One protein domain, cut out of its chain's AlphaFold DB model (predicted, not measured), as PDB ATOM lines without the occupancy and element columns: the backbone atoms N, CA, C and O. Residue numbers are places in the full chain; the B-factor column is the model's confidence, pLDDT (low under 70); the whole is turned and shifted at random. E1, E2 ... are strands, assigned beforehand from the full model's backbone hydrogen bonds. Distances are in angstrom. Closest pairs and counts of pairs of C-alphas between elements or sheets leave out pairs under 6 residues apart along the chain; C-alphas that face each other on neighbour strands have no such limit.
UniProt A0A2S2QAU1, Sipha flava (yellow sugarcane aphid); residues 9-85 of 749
ATOM      1  N   LYS A   9     155.495 334.734 207.872       74.69
ATOM      2  CA  LYS A   9     154.095 335.040 208.165       74.69
ATOM      3  C   LYS A   9     153.410 333.808 208.754       74.69
ATOM      4  O   LYS A   9     154.032 332.765 208.944       74.69
ATOM      5  N   GLY A  10     152.114 333.913 209.015       69.06
ATOM      6  CA  GLY A  10     151.343 332.862 209.675       69.06
ATOM      7  C   GLY A  10     151.077 333.208 211.132       69.06
ATOM      8  O   GLY A  10     151.573 334.203 211.661       69.06
ATOM      9  N   LYS A  11     150.237 332.413 211.791       71.75
ATOM     10  CA  LYS A  11     149.751 332.759 213.136       71.75
ATOM     11  C   LYS A  11     150.853 332.638 214.193       71.75
ATOM     12  O   LYS A  11     150.789 333.332 215.211       71.75
ATOM     13  N   LEU A  12     151.818 331.757 213.941       72.88
ATOM     14  CA  LEU A  12     152.982 331.433 214.762       72.88
ATOM     15  C   LEU A  12     154.301 331.693 214.011       72.88
ATOM     16  O   LEU A  12     155.350 331.254 214.472       72.88
ATOM     17  N   CYS A  13     154.261 332.420 212.888       72.56
ATOM     18  CA  CYS A  13     155.425 332.736 212.050       72.56
ATOM     19  C   CYS A  13     156.081 331.508 211.410       72.56
ATOM     20  O   CYS A  13     157.289 331.457 211.205       72.56
ATOM     21  N   GLU A  14     155.253 330.519 211.097       67.12
ATOM     22  CA  GLU A  14     155.634 329.219 210.564       67.12
ATOM     23  C   GLU A  14     155.811 329.203 209.036       67.12
ATOM     24  O   GLU A  14     156.405 328.275 208.499       67.12
ATOM     25  N   ILE A  15     155.324 330.224 208.319       67.44
ATOM     26  CA  ILE A  15     155.306 330.255 206.851       67.44
ATOM     27  C   ILE A  15     156.358 331.237 206.338       67.44
ATOM     28  O   ILE A  15     156.199 332.447 206.485       67.44
ATOM     29  N   GLY A  16     157.402 330.742 205.673       69.44
ATOM     30  CA  GLY A  16     158.370 331.593 204.976       69.44
ATOM     31  C   GLY A  16     157.728 332.374 203.820       69.44
ATOM     32  O   GLY A  16     156.862 331.861 203.111       69.44
ATOM     33  N   CYS A  17     158.160 333.614 203.591       74.50
ATOM     34  CA  CYS A  17     157.558 334.507 202.599       74.50
ATOM     35  C   CYS A  17     157.744 334.084 201.137       74.50
ATOM     36  O   CYS A  17     157.011 334.569 200.271       74.50
ATOM     37  N   GLY A  18     158.649 333.141 200.872       75.12
ATOM     38  CA  GLY A  18     159.024 332.718 199.528       75.12
ATOM     39  C   GLY A  18     160.202 333.522 198.980       75.12
ATOM     40  O   GLY A  18     160.879 334.253 199.701       75.12
ATOM     41  N   SER A  19     160.491 333.345 197.691       80.75
ATOM     42  CA  SER A  19     161.591 334.063 197.048       80.75
ATOM     43  C   SER A  19     161.215 335.529 196.805       80.75
ATOM     44  O   SER A  19     160.174 335.810 196.216       80.75
ATOM     45  N   ASN A  20     162.110 336.448 197.186       84.81
ATOM     46  CA  ASN A  20     162.037 337.889 196.899       84.81
ATOM     47  C   ASN A  20     160.912 338.681 197.605       84.81
ATOM     48  O   ASN A  20     160.520 339.757 197.148       84.81
ATOM     49  N   THR A  21     160.399 338.172 198.721       81.69
ATOM     50  CA  THR A  21     159.298 338.777 199.488       81.69
ATOM     51  C   THR A  21     159.603 338.778 200.985       81.69
ATOM     52  O   THR A  21     160.251 337.868 201.504       81.69
ATOM     53  N   TYR A  22     159.147 339.808 201.698       80.81
ATOM     54  CA  TYR A  22     159.366 339.985 203.134       80.81
ATOM     55  C   TYR A  22     158.320 340.924 203.766       80.81
ATOM     56  O   TYR A  22     157.414 341.415 203.095       80.81
ATOM     57  N   GLY A  23     158.451 341.178 205.071       71.44
ATOM     58  CA  GLY A  23     157.552 342.058 205.828       71.44
ATOM     59  C   GLY A  23     156.269 341.368 206.304       71.44
ATOM     60  O   GLY A  23     156.103 340.160 206.131       71.44
ATOM     61  N   ALA A  24     155.369 342.141 206.919       71.50
ATOM     62  CA  ALA A  24     154.081 341.634 207.397       71.50
ATOM     63  C   ALA A  24     153.256 341.073 206.224       71.50
ATOM     64  O   ALA A  24     153.131 341.709 205.173       71.50
ATOM     65  N   ASP A  25     152.765 339.843 206.387       73.25
ATOM     66  CA  ASP A  25     152.046 339.067 205.366       73.25
ATOM     67  C   ASP A  25     152.790 338.862 204.029       73.25
ATOM     68  O   ASP A  25     152.209 338.356 203.065       73.25
ATOM     69  N   CYS A  26     154.100 339.135 203.997       78.94
ATOM     70  CA  CYS A  26     154.979 338.986 202.832       78.94
ATOM     71  C   CYS A  26     154.641 339.910 201.656       78.94
ATOM     72  O   CYS A  26     154.804 339.529 200.497       78.94
ATOM     73  N   THR A  27     154.140 341.107 201.954       81.38
ATOM     74  CA  THR A  27     153.660 342.075 200.955       81.38
ATOM     75  C   THR A  27     154.764 342.942 200.346       81.38
ATOM     76  O   THR A  27     154.561 343.523 199.282       81.38
ATOM     77  N   SER A  28     155.940 343.015 200.974       80.94
ATOM     78  CA  SER A  28     157.062 343.826 200.494       80.94
ATOM     79  C   SER A  28     158.023 343.004 199.640       80.94
ATOM     80  O   SER A  28     158.310 341.849 199.950       80.94
ATOM     81  N   HIS A  29     158.575 343.615 198.592       83.56
ATOM     82  CA  HIS A  29     159.558 342.993 197.702       83.56
ATOM     83  C   HIS A  29     160.960 343.535 197.952       83.56
ATOM     84  O   HIS A  29     161.140 344.742 198.091       83.56
ATOM     85  N   CYS A  30     161.956 342.648 197.992       78.44
ATOM     86  CA  CYS A  30     163.342 343.050 198.242       78.44
ATOM     87  C   CYS A  30     163.950 343.816 197.059       78.44
ATOM     88  O   CYS A  30     164.701 344.767 197.249       78.44
ATOM     89  N   SER A  31     163.637 343.395 195.830       76.12
ATOM     90  CA  SER A  31     164.181 343.967 194.598       76.12
ATOM     91  C   SER A  31     163.255 343.675 193.416       76.12
ATOM     92  O   SER A  31     162.666 342.600 193.343       76.12
ATOM     93  N   PHE A  32     163.155 344.592 192.451       70.50
ATOM     94  CA  PHE A  32     162.465 344.338 191.175       70.50
ATOM     95  C   PHE A  32     163.359 343.610 190.143       70.50
ATOM     96  O   PHE A  32     162.893 343.252 189.065       70.50
ATOM     97  N   TYR A  33     164.634 343.358 190.469       62.09
ATOM     98  CA  TYR A  33     165.624 342.699 189.608       62.09
ATOM     99  C   TYR A  33     165.853 341.220 189.994       62.09
ATOM    100  O   TYR A  33     165.534 340.789 191.102       62.09
ATOM    101  N   LYS A  34     166.481 340.432 189.099       58.97
ATOM    102  CA  LYS A  34     166.734 338.975 189.257       58.97
ATOM    103  C   LYS A  34     167.518 338.561 190.521       58.97
ATOM    104  O   LYS A  34     167.560 337.372 190.829       58.97
ATOM    105  N   SER A  35     168.153 339.492 191.236       65.75
ATOM    106  CA  SER A  35     168.966 339.219 192.434       65.75
ATOM    107  C   SER A  35     168.150 338.885 193.692       65.75
ATOM    108  O   SER A  35     168.696 338.297 194.627       65.75
ATOM    109  N   GLY A  36     166.852 339.199 193.725       80.44
ATOM    110  CA  GLY A  36     165.986 338.893 194.865       80.44
ATOM    111  C   GLY A  36     166.410 339.597 196.166       80.44
ATOM    112  O   GLY A  36     166.915 340.715 196.135       80.44
ATOM    113  N   CYS A  37     166.264 338.918 197.313       79.88
ATOM    114  CA  CYS A  37     166.724 339.403 198.630       79.88
ATOM    115  C   CYS A  37     168.211 339.121 198.928       79.88
ATOM    116  O   CYS A  37     168.662 339.255 200.064       79.88
ATOM    117  N   LYS A  38     168.976 338.652 197.938       86.44
ATOM    118  CA  LYS A  38     170.364 338.218 198.121       86.44
ATOM    119  C   LYS A  38     171.242 339.420 198.482       86.44
ATOM    120  O   LYS A  38     171.236 340.408 197.755       86.44
ATOM    121  N   GLY A  39     172.006 339.335 199.571       85.88
ATOM    122  CA  GLY A  39     172.827 340.460 200.046       85.88
ATOM    123  C   GLY A  39     172.161 341.351 201.100       85.88
ATOM    124  O   GLY A  39     172.794 342.286 201.581       85.88
ATOM    125  N   MET A  40     170.891 341.103 201.441       84.44
ATOM    126  CA  MET A  40     170.124 341.953 202.355       84.44
ATOM    127  C   MET A  40     169.981 341.311 203.727       84.44
ATOM    128  O   MET A  40     169.785 340.106 203.834       84.44
ATOM    129  N   TYR A  41     169.991 342.145 204.761       84.62
ATOM    130  CA  TYR A  41     169.579 341.776 206.109       84.62
ATOM    131  C   TYR A  41     168.171 342.279 206.372       84.62
ATOM    132  O   TYR A  41     167.836 343.410 206.016       84.62
ATOM    133  N   LEU A  42     167.361 341.461 207.035       81.38
ATOM    134  CA  LEU A  42     166.049 341.883 207.489       81.38
ATOM    135  C   LEU A  42     166.062 342.053 209.002       81.38
ATOM    136  O   LEU A  42     166.281 341.098 209.747       81.38
ATOM    137  N   CYS A  43     165.829 343.283 209.446       79.19
ATOM    138  CA  CYS A  43     165.936 343.670 210.844       79.19
ATOM    139  C   CYS A  43     164.574 344.028 211.428       79.19
ATOM    140  O   CYS A  43     163.767 344.698 210.786       79.19
ATOM    141  N   THR A  44     164.348 343.632 212.679       72.81
ATOM    142  CA  THR A  44     163.245 344.148 213.499       72.81
ATOM    143  C   THR A  44     163.747 344.556 214.861       72.81
ATOM    144  O   THR A  44     164.680 343.964 215.399       72.81
ATOM    145  N   SER A  45     163.062 345.529 215.447       72.56
ATOM    146  CA  SER A  45     163.366 346.065 216.770       72.56
ATOM    147  C   SER A  45     163.332 344.996 217.872       72.56
ATOM    148  O   SER A  45     164.002 345.155 218.885       72.56
ATOM    149  N   SER A  46     162.568 343.914 217.680       72.25
ATOM    150  CA  SER A  46     162.354 342.862 218.685       72.25
ATOM    151  C   SER A  46     163.174 341.584 218.467       72.25
ATOM    152  O   SER A  46     163.400 340.868 219.435       72.25
ATOM    153  N   PHE A  47     163.621 341.284 217.238       69.12
ATOM    154  CA  PHE A  47     164.314 340.021 216.908       69.12
ATOM    155  C   PHE A  47     165.734 340.206 216.352       69.12
ATOM    156  O   PHE A  47     166.401 339.227 216.028       69.12
ATOM    157  N   GLY A  48     166.212 341.447 216.232       77.19
ATOM    158  CA  GLY A  48     167.496 341.733 215.595       77.19
ATOM    159  C   GLY A  48     167.447 341.560 214.075       77.19
ATOM    160  O   GLY A  48     166.372 341.589 213.466       77.19
ATOM    161  N   CYS A  49     168.623 341.441 213.457       82.56
ATOM    162  CA  CYS A  49     168.794 341.269 212.015       82.56
ATOM    163  C   CYS A  49     169.074 339.806 211.672       82.56
ATOM    164  O   CYS A  49     169.964 339.202 212.263       82.56
ATOM    165  N   THR A  50     168.358 339.265 210.688       84.81
ATOM    166  CA  THR A  50     168.533 337.892 210.180       84.81
ATOM    167  C   THR A  50     168.574 337.894 208.657       84.81
ATOM    168  O   THR A  50     168.110 338.853 208.022       84.81
ATOM    169  N   CYS A  51     169.127 336.846 208.047       87.00
ATOM    170  CA  CYS A  51     169.027 336.687 206.606       87.00
ATOM    171  C   CYS A  51     167.591 336.369 206.169       87.00
ATOM    172  O   CYS A  51     166.872 335.647 206.864       87.00
ATOM    173  N   PRO A  52     167.171 336.849 204.985       84.12
ATOM    174  CA  PRO A  52     165.923 336.434 204.367       84.12
ATOM    175  C   PRO A  52     165.832 334.912 204.252       84.12
ATOM    176  O   PRO A  52     166.842 334.225 204.081       84.12
ATOM    177  N   ALA A  53     164.606 334.386 204.286       85.56
ATOM    178  CA  ALA A  53     164.370 332.955 204.156       85.56
ATOM    179  C   ALA A  53     165.043 332.379 202.896       85.56
ATOM    180  O   ALA A  53     165.074 333.014 201.840       85.56
ATOM    181  N   GLY A  54     165.609 331.178 203.004       87.62
ATOM    182  CA  GLY A  54     166.341 330.538 201.915       87.62
ATOM    183  C   GLY A  54     167.782 330.999 201.762       87.62
ATOM    184  O   GLY A  54     168.493 330.414 200.938       87.62
ATOM    185  N   LEU A  55     168.223 332.009 202.510       88.31
ATOM    186  CA  LEU A  55     169.573 332.546 202.457       88.31
ATOM    187  C   LEU A  55     170.248 332.465 203.825       88.31
ATOM    188  O   LEU A  55     169.609 332.559 204.869       88.31
ATOM    189  N   THR A  56     171.561 332.297 203.801       90.38
ATOM    190  CA  THR A  56     172.407 332.271 204.993       90.38
ATOM    191  C   THR A  56     173.750 332.930 204.695       90.38
ATOM    192  O   THR A  56     173.986 333.473 203.604       90.38
ATOM    193  N   GLY A  57     174.630 332.878 205.682       88.38
ATOM    194  CA  GLY A  57     175.961 333.444 205.640       88.38
ATOM    195  C   GLY A  57     175.996 334.918 206.049       88.38
ATOM    196  O   GLY A  57     174.982 335.608 206.066       88.38
ATOM    197  N   PRO A  58     177.197 335.442 206.321       84.38
ATOM    198  CA  PRO A  58     177.424 336.769 206.903       84.38
ATOM    199  C   PRO A  58     177.137 337.941 205.954       84.38
ATOM    200  O   PRO A  58     177.415 339.090 206.287       84.38
ATOM    201  N   LEU A  59     176.622 337.679 204.758       86.50
ATOM    202  CA  LEU A  59     176.103 338.695 203.843       86.50
ATOM    203  C   LEU A  59     174.756 338.272 203.252       86.50
ATOM    204  O   LEU A  59     174.312 338.869 202.280       86.50
ATOM    205  N   CYS A  60     174.124 337.211 203.762       88.12
ATOM    206  CA  CYS A  60     172.848 336.712 203.252       88.12
ATOM    207  C   CYS A  60     172.838 336.476 201.734       88.12
ATOM    208  O   CYS A  60     171.859 336.740 201.032       88.12
ATOM    209  N   ASN A  61     173.971 336.020 201.200       88.00
ATOM    210  CA  ASN A  61     174.186 335.793 199.777       88.00
ATOM    211  C   ASN A  61     174.433 334.315 199.442       88.00
ATOM    212  O   ASN A  61     174.665 333.983 198.280       88.00
ATOM    213  N   GLN A  62     174.358 333.421 200.423       91.00
ATOM    214  CA  GLN A  62     174.511 331.985 200.217       91.00
ATOM    215  C   GLN A  62     173.145 331.323 200.242       91.00
ATOM    216  O   GLN A  62     172.308 331.652 201.077       91.00
ATOM    217  N   ASN A  63     172.904 330.399 199.315       89.88
ATOM    218  CA  ASN A  63     171.689 329.593 199.342       89.88
ATOM    219  C   ASN A  63     171.717 328.639 200.538       89.88
ATOM    220  O   ASN A  63     172.801 328.222 200.942       89.88
ATOM    221  N   CYS A  64     170.548 328.258 201.066       90.56
ATOM    222  CA  CYS A  64     170.529 327.216 202.086       90.56
ATOM    223  C   CYS A  64     171.210 325.939 201.595       90.56
ATOM    224  O   CYS A  64     170.963 325.529 200.454       90.56
ATOM    225  N   PRO A  65     172.033 325.309 202.450       89.56
ATOM    226  CA  PRO A  65     172.572 323.992 202.169       89.56
ATOM    227  C   PRO A  65     171.436 322.969 202.059       89.56
ATOM    228  O   PRO A  65     170.335 323.178 202.580       89.56
ATOM    229  N   SER A  66     171.710 321.855 201.377       86.06
ATOM    230  CA  SER A  66     170.768 320.741 201.257       86.06
ATOM    231  C   SER A  66     170.222 320.339 202.628       86.06
ATOM    232  O   SER A  66     170.941 320.368 203.625       86.06
ATOM    233  N   HIS A  67     168.943 319.961 202.665       87.50
ATOM    234  CA  HIS A  67     168.224 319.558 203.880       87.50
ATOM    235  C   HIS A  67     167.932 320.686 204.886       87.50
ATOM    236  O   HIS A  67     167.423 320.393 205.966       87.50
ATOM    237  N   LYS A  68     168.178 321.965 204.553       89.38
ATOM    238  CA  LYS A  68     167.821 323.117 205.401       89.38
ATOM    239  C   LYS A  68     167.017 324.193 204.670       89.38
ATOM    240  O   LYS A  68     167.091 324.330 203.449       89.38
ATOM    241  N   TYR A  69     166.261 324.980 205.432       88.94
ATOM    242  CA  TYR A  69     165.416 326.061 204.931       88.94
ATOM    243  C   TYR A  69     165.206 327.176 205.974       88.94
ATOM    244  O   TYR A  69     165.665 327.084 207.112       88.94
ATOM    245  N   GLY A  70     164.505 328.242 205.580       84.56
ATOM    246  CA  GLY A  70     164.125 329.342 206.476       84.56
ATOM    247  C   GLY A  70     165.182 330.445 206.579       84.56
ATOM    248  O   GLY A  70     166.119 330.485 205.779       84.56
ATOM    249  N   ASN A  71     165.007 331.386 207.514       82.12
ATOM    250  CA  ASN A  71     165.985 332.447 207.777       82.12
ATOM    251  C   ASN A  71     167.265 331.856 208.344       82.12
ATOM    252  O   ASN A  71     167.240 330.930 209.164       82.12
ATOM    253  N   ASP A  72     168.385 332.376 207.855       87.38
ATOM    254  CA  ASP A  72     169.725 331.893 208.182       87.38
ATOM    255  C   ASP A  72     169.912 330.383 207.929       87.38
ATOM    256  O   ASP A  72     170.932 329.805 208.302       87.38
ATOM    257  N   CYS A  73     168.950 329.739 207.254       88.12
ATOM    258  CA  CYS A  73     168.864 328.298 207.046       88.12
ATOM    259  C   CYS A  73     168.962 327.497 208.351       88.12
ATOM    260  O   CYS A  73     169.629 326.465 208.420       88.12
ATOM    261  N   THR A  74     168.322 328.002 209.404       86.12
ATOM    262  CA  THR A  74     168.345 327.411 210.751       86.12
ATOM    263  C   THR A  74     167.384 326.234 210.910       86.12
ATOM    264  O   THR A  74     167.547 325.438 211.833       86.12
ATOM    265  N   GLN A  75     166.407 326.090 210.009       85.62
ATOM    266  CA  GLN A  75     165.402 325.031 210.060       85.62
ATOM    267  C   GLN A  75     165.835 323.847 209.190       85.62
ATOM    268  O   GLN A  75     166.372 324.033 208.098       85.62
ATOM    269  N   ASN A  76     165.598 322.623 209.661       89.12
ATOM    270  CA  ASN A  76     165.888 321.400 208.909       89.12
ATOM    271  C   ASN A  76     164.641 320.948 208.145       89.12
ATOM    272  O   ASN A  76     163.552 320.919 208.714       89.12
ATOM    273  N   CYS A  77     164.811 320.540 206.886       87.12
ATOM    274  CA  CYS A  77     163.778 319.848 206.122       87.12
ATOM    275  C   CYS A  77     163.262 318.637 206.911       87.12
ATOM    276  O   CYS A  77     164.025 317.973 207.618       87.12
ATOM    277  N   SER A  78     161.978 318.307 206.757       86.25
ATOM    278  CA  SER A  78     161.432 317.101 207.380       86.25
ATOM    279  C   SER A  78     162.195 315.858 206.920       86.25
ATOM    280  O   SER A  78     162.409 315.642 205.723       86.25
ATOM    281  N   SER A  79     162.521 314.980 207.873       86.19
ATOM    282  CA  SER A  79     163.102 313.661 207.591       86.19
ATOM    283  C   SER A  79     162.170 312.768 206.766       86.19
ATOM    284  O   SER A  79     162.586 311.722 206.269       86.19
ATOM    285  N   LYS A  80     160.906 313.176 206.621       88.31
ATOM    286  CA  LYS A  80     159.869 312.492 205.852       88.31
ATOM    287  C   LYS A  80     159.675 313.085 204.463       88.31
ATOM    288  O   LYS A  80     158.888 312.533 203.712       88.31
ATOM    289  N   CYS A  81     160.378 314.152 204.075       86.38
ATOM    290  CA  CYS A  81     160.441 314.512 202.659       86.38
ATOM    291  C   CYS A  81     161.106 313.373 201.867       86.38
ATOM    292  O   CYS A  81     162.055 312.749 202.347       86.38
ATOM    293  N   PHE A  82     160.707 313.160 200.610       78.75
ATOM    294  CA  PHE A  82     161.469 312.290 199.707       78.75
ATOM    295  C   PHE A  82     162.935 312.757 199.603       78.75
ATOM    296  O   PHE A  82     163.211 313.927 199.313       78.75
ATOM    297  N   ASN A  83     163.874 311.844 199.876       78.44
ATOM    298  CA  ASN A  83     165.318 312.104 199.985       78.44
ATOM    299  C   ASN A  83     165.682 313.271 200.927       78.44
ATOM    300  O   ASN A  83     166.710 313.917 200.741       78.44
ATOM    301  N   GLN A  84     164.821 313.586 201.904       82.69
ATOM    302  CA  GLN A  84     164.971 314.729 202.815       82.69
ATOM    303  C   GLN A  84     165.143 316.079 202.088       82.69
ATOM    304  O   GLN A  84     165.784 316.998 202.597       82.69
ATOM    305  N   THR A  85     164.595 316.209 200.874       83.56
ATOM    306  CA  THR A  85     164.719 317.425 200.057       83.56
ATOM    307  C   THR A  85     163.508 318.341 200.213       83.56
ATOM    308  O   THR A  85     162.367 317.925 200.000       83.56
TER     309      THR A  85
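Overview. This is residues 9 to 85 of the 749 residues of a protein of Sipha flava (yellow sugarcane aphid) (UniProt A0A2S2QAU1). This model has little regular structure: a chain of irregular loops, with one tiny two-stranded hairpin, E1 and E2, towards one end of the long axis and the last residues, around Asn 83, at the other. Three short antiparallel pairings close small loops: residues 21 to 22 with 28 to 29, 55 to 56 with 62 to 63, and 68 to 69 with 75 to 76. The printed part has 77 residues, no named helix and two named strands, E1 then E2, antiparallel; the class is all strand, with only 6 residues in named elements. It is compact, with a radius of gyration of the C-alphas of 12.6 A and spans of 33 by 28 by 22 A.

Along the chain. Start at C-alpha 9, (154.095, 335.040, 208.165); residues 9 to 41 hold no named element. Find E1, residues 42 to 44, from (166.049, 341.883, 207.489), 7.0 A long. E2, residues 48 to 50, is 6.7 A long and ends at (168.533, 337.892, 210.180).

Arrangement. E1 and E2 form a hairpin, antiparallel at 160 degrees, through a tight link. Look at N 42 and O 50, 2.9 A apart, within hydrogen-bond range.

Size, cuts and confidence. The C-alphas of Ser 45 and Asn 83, the two farthest apart, are 37.9 A apart. The printed part has no cut; pLDDT is under 70 at residues 10, 14 to 16, 33 to 35 and 47.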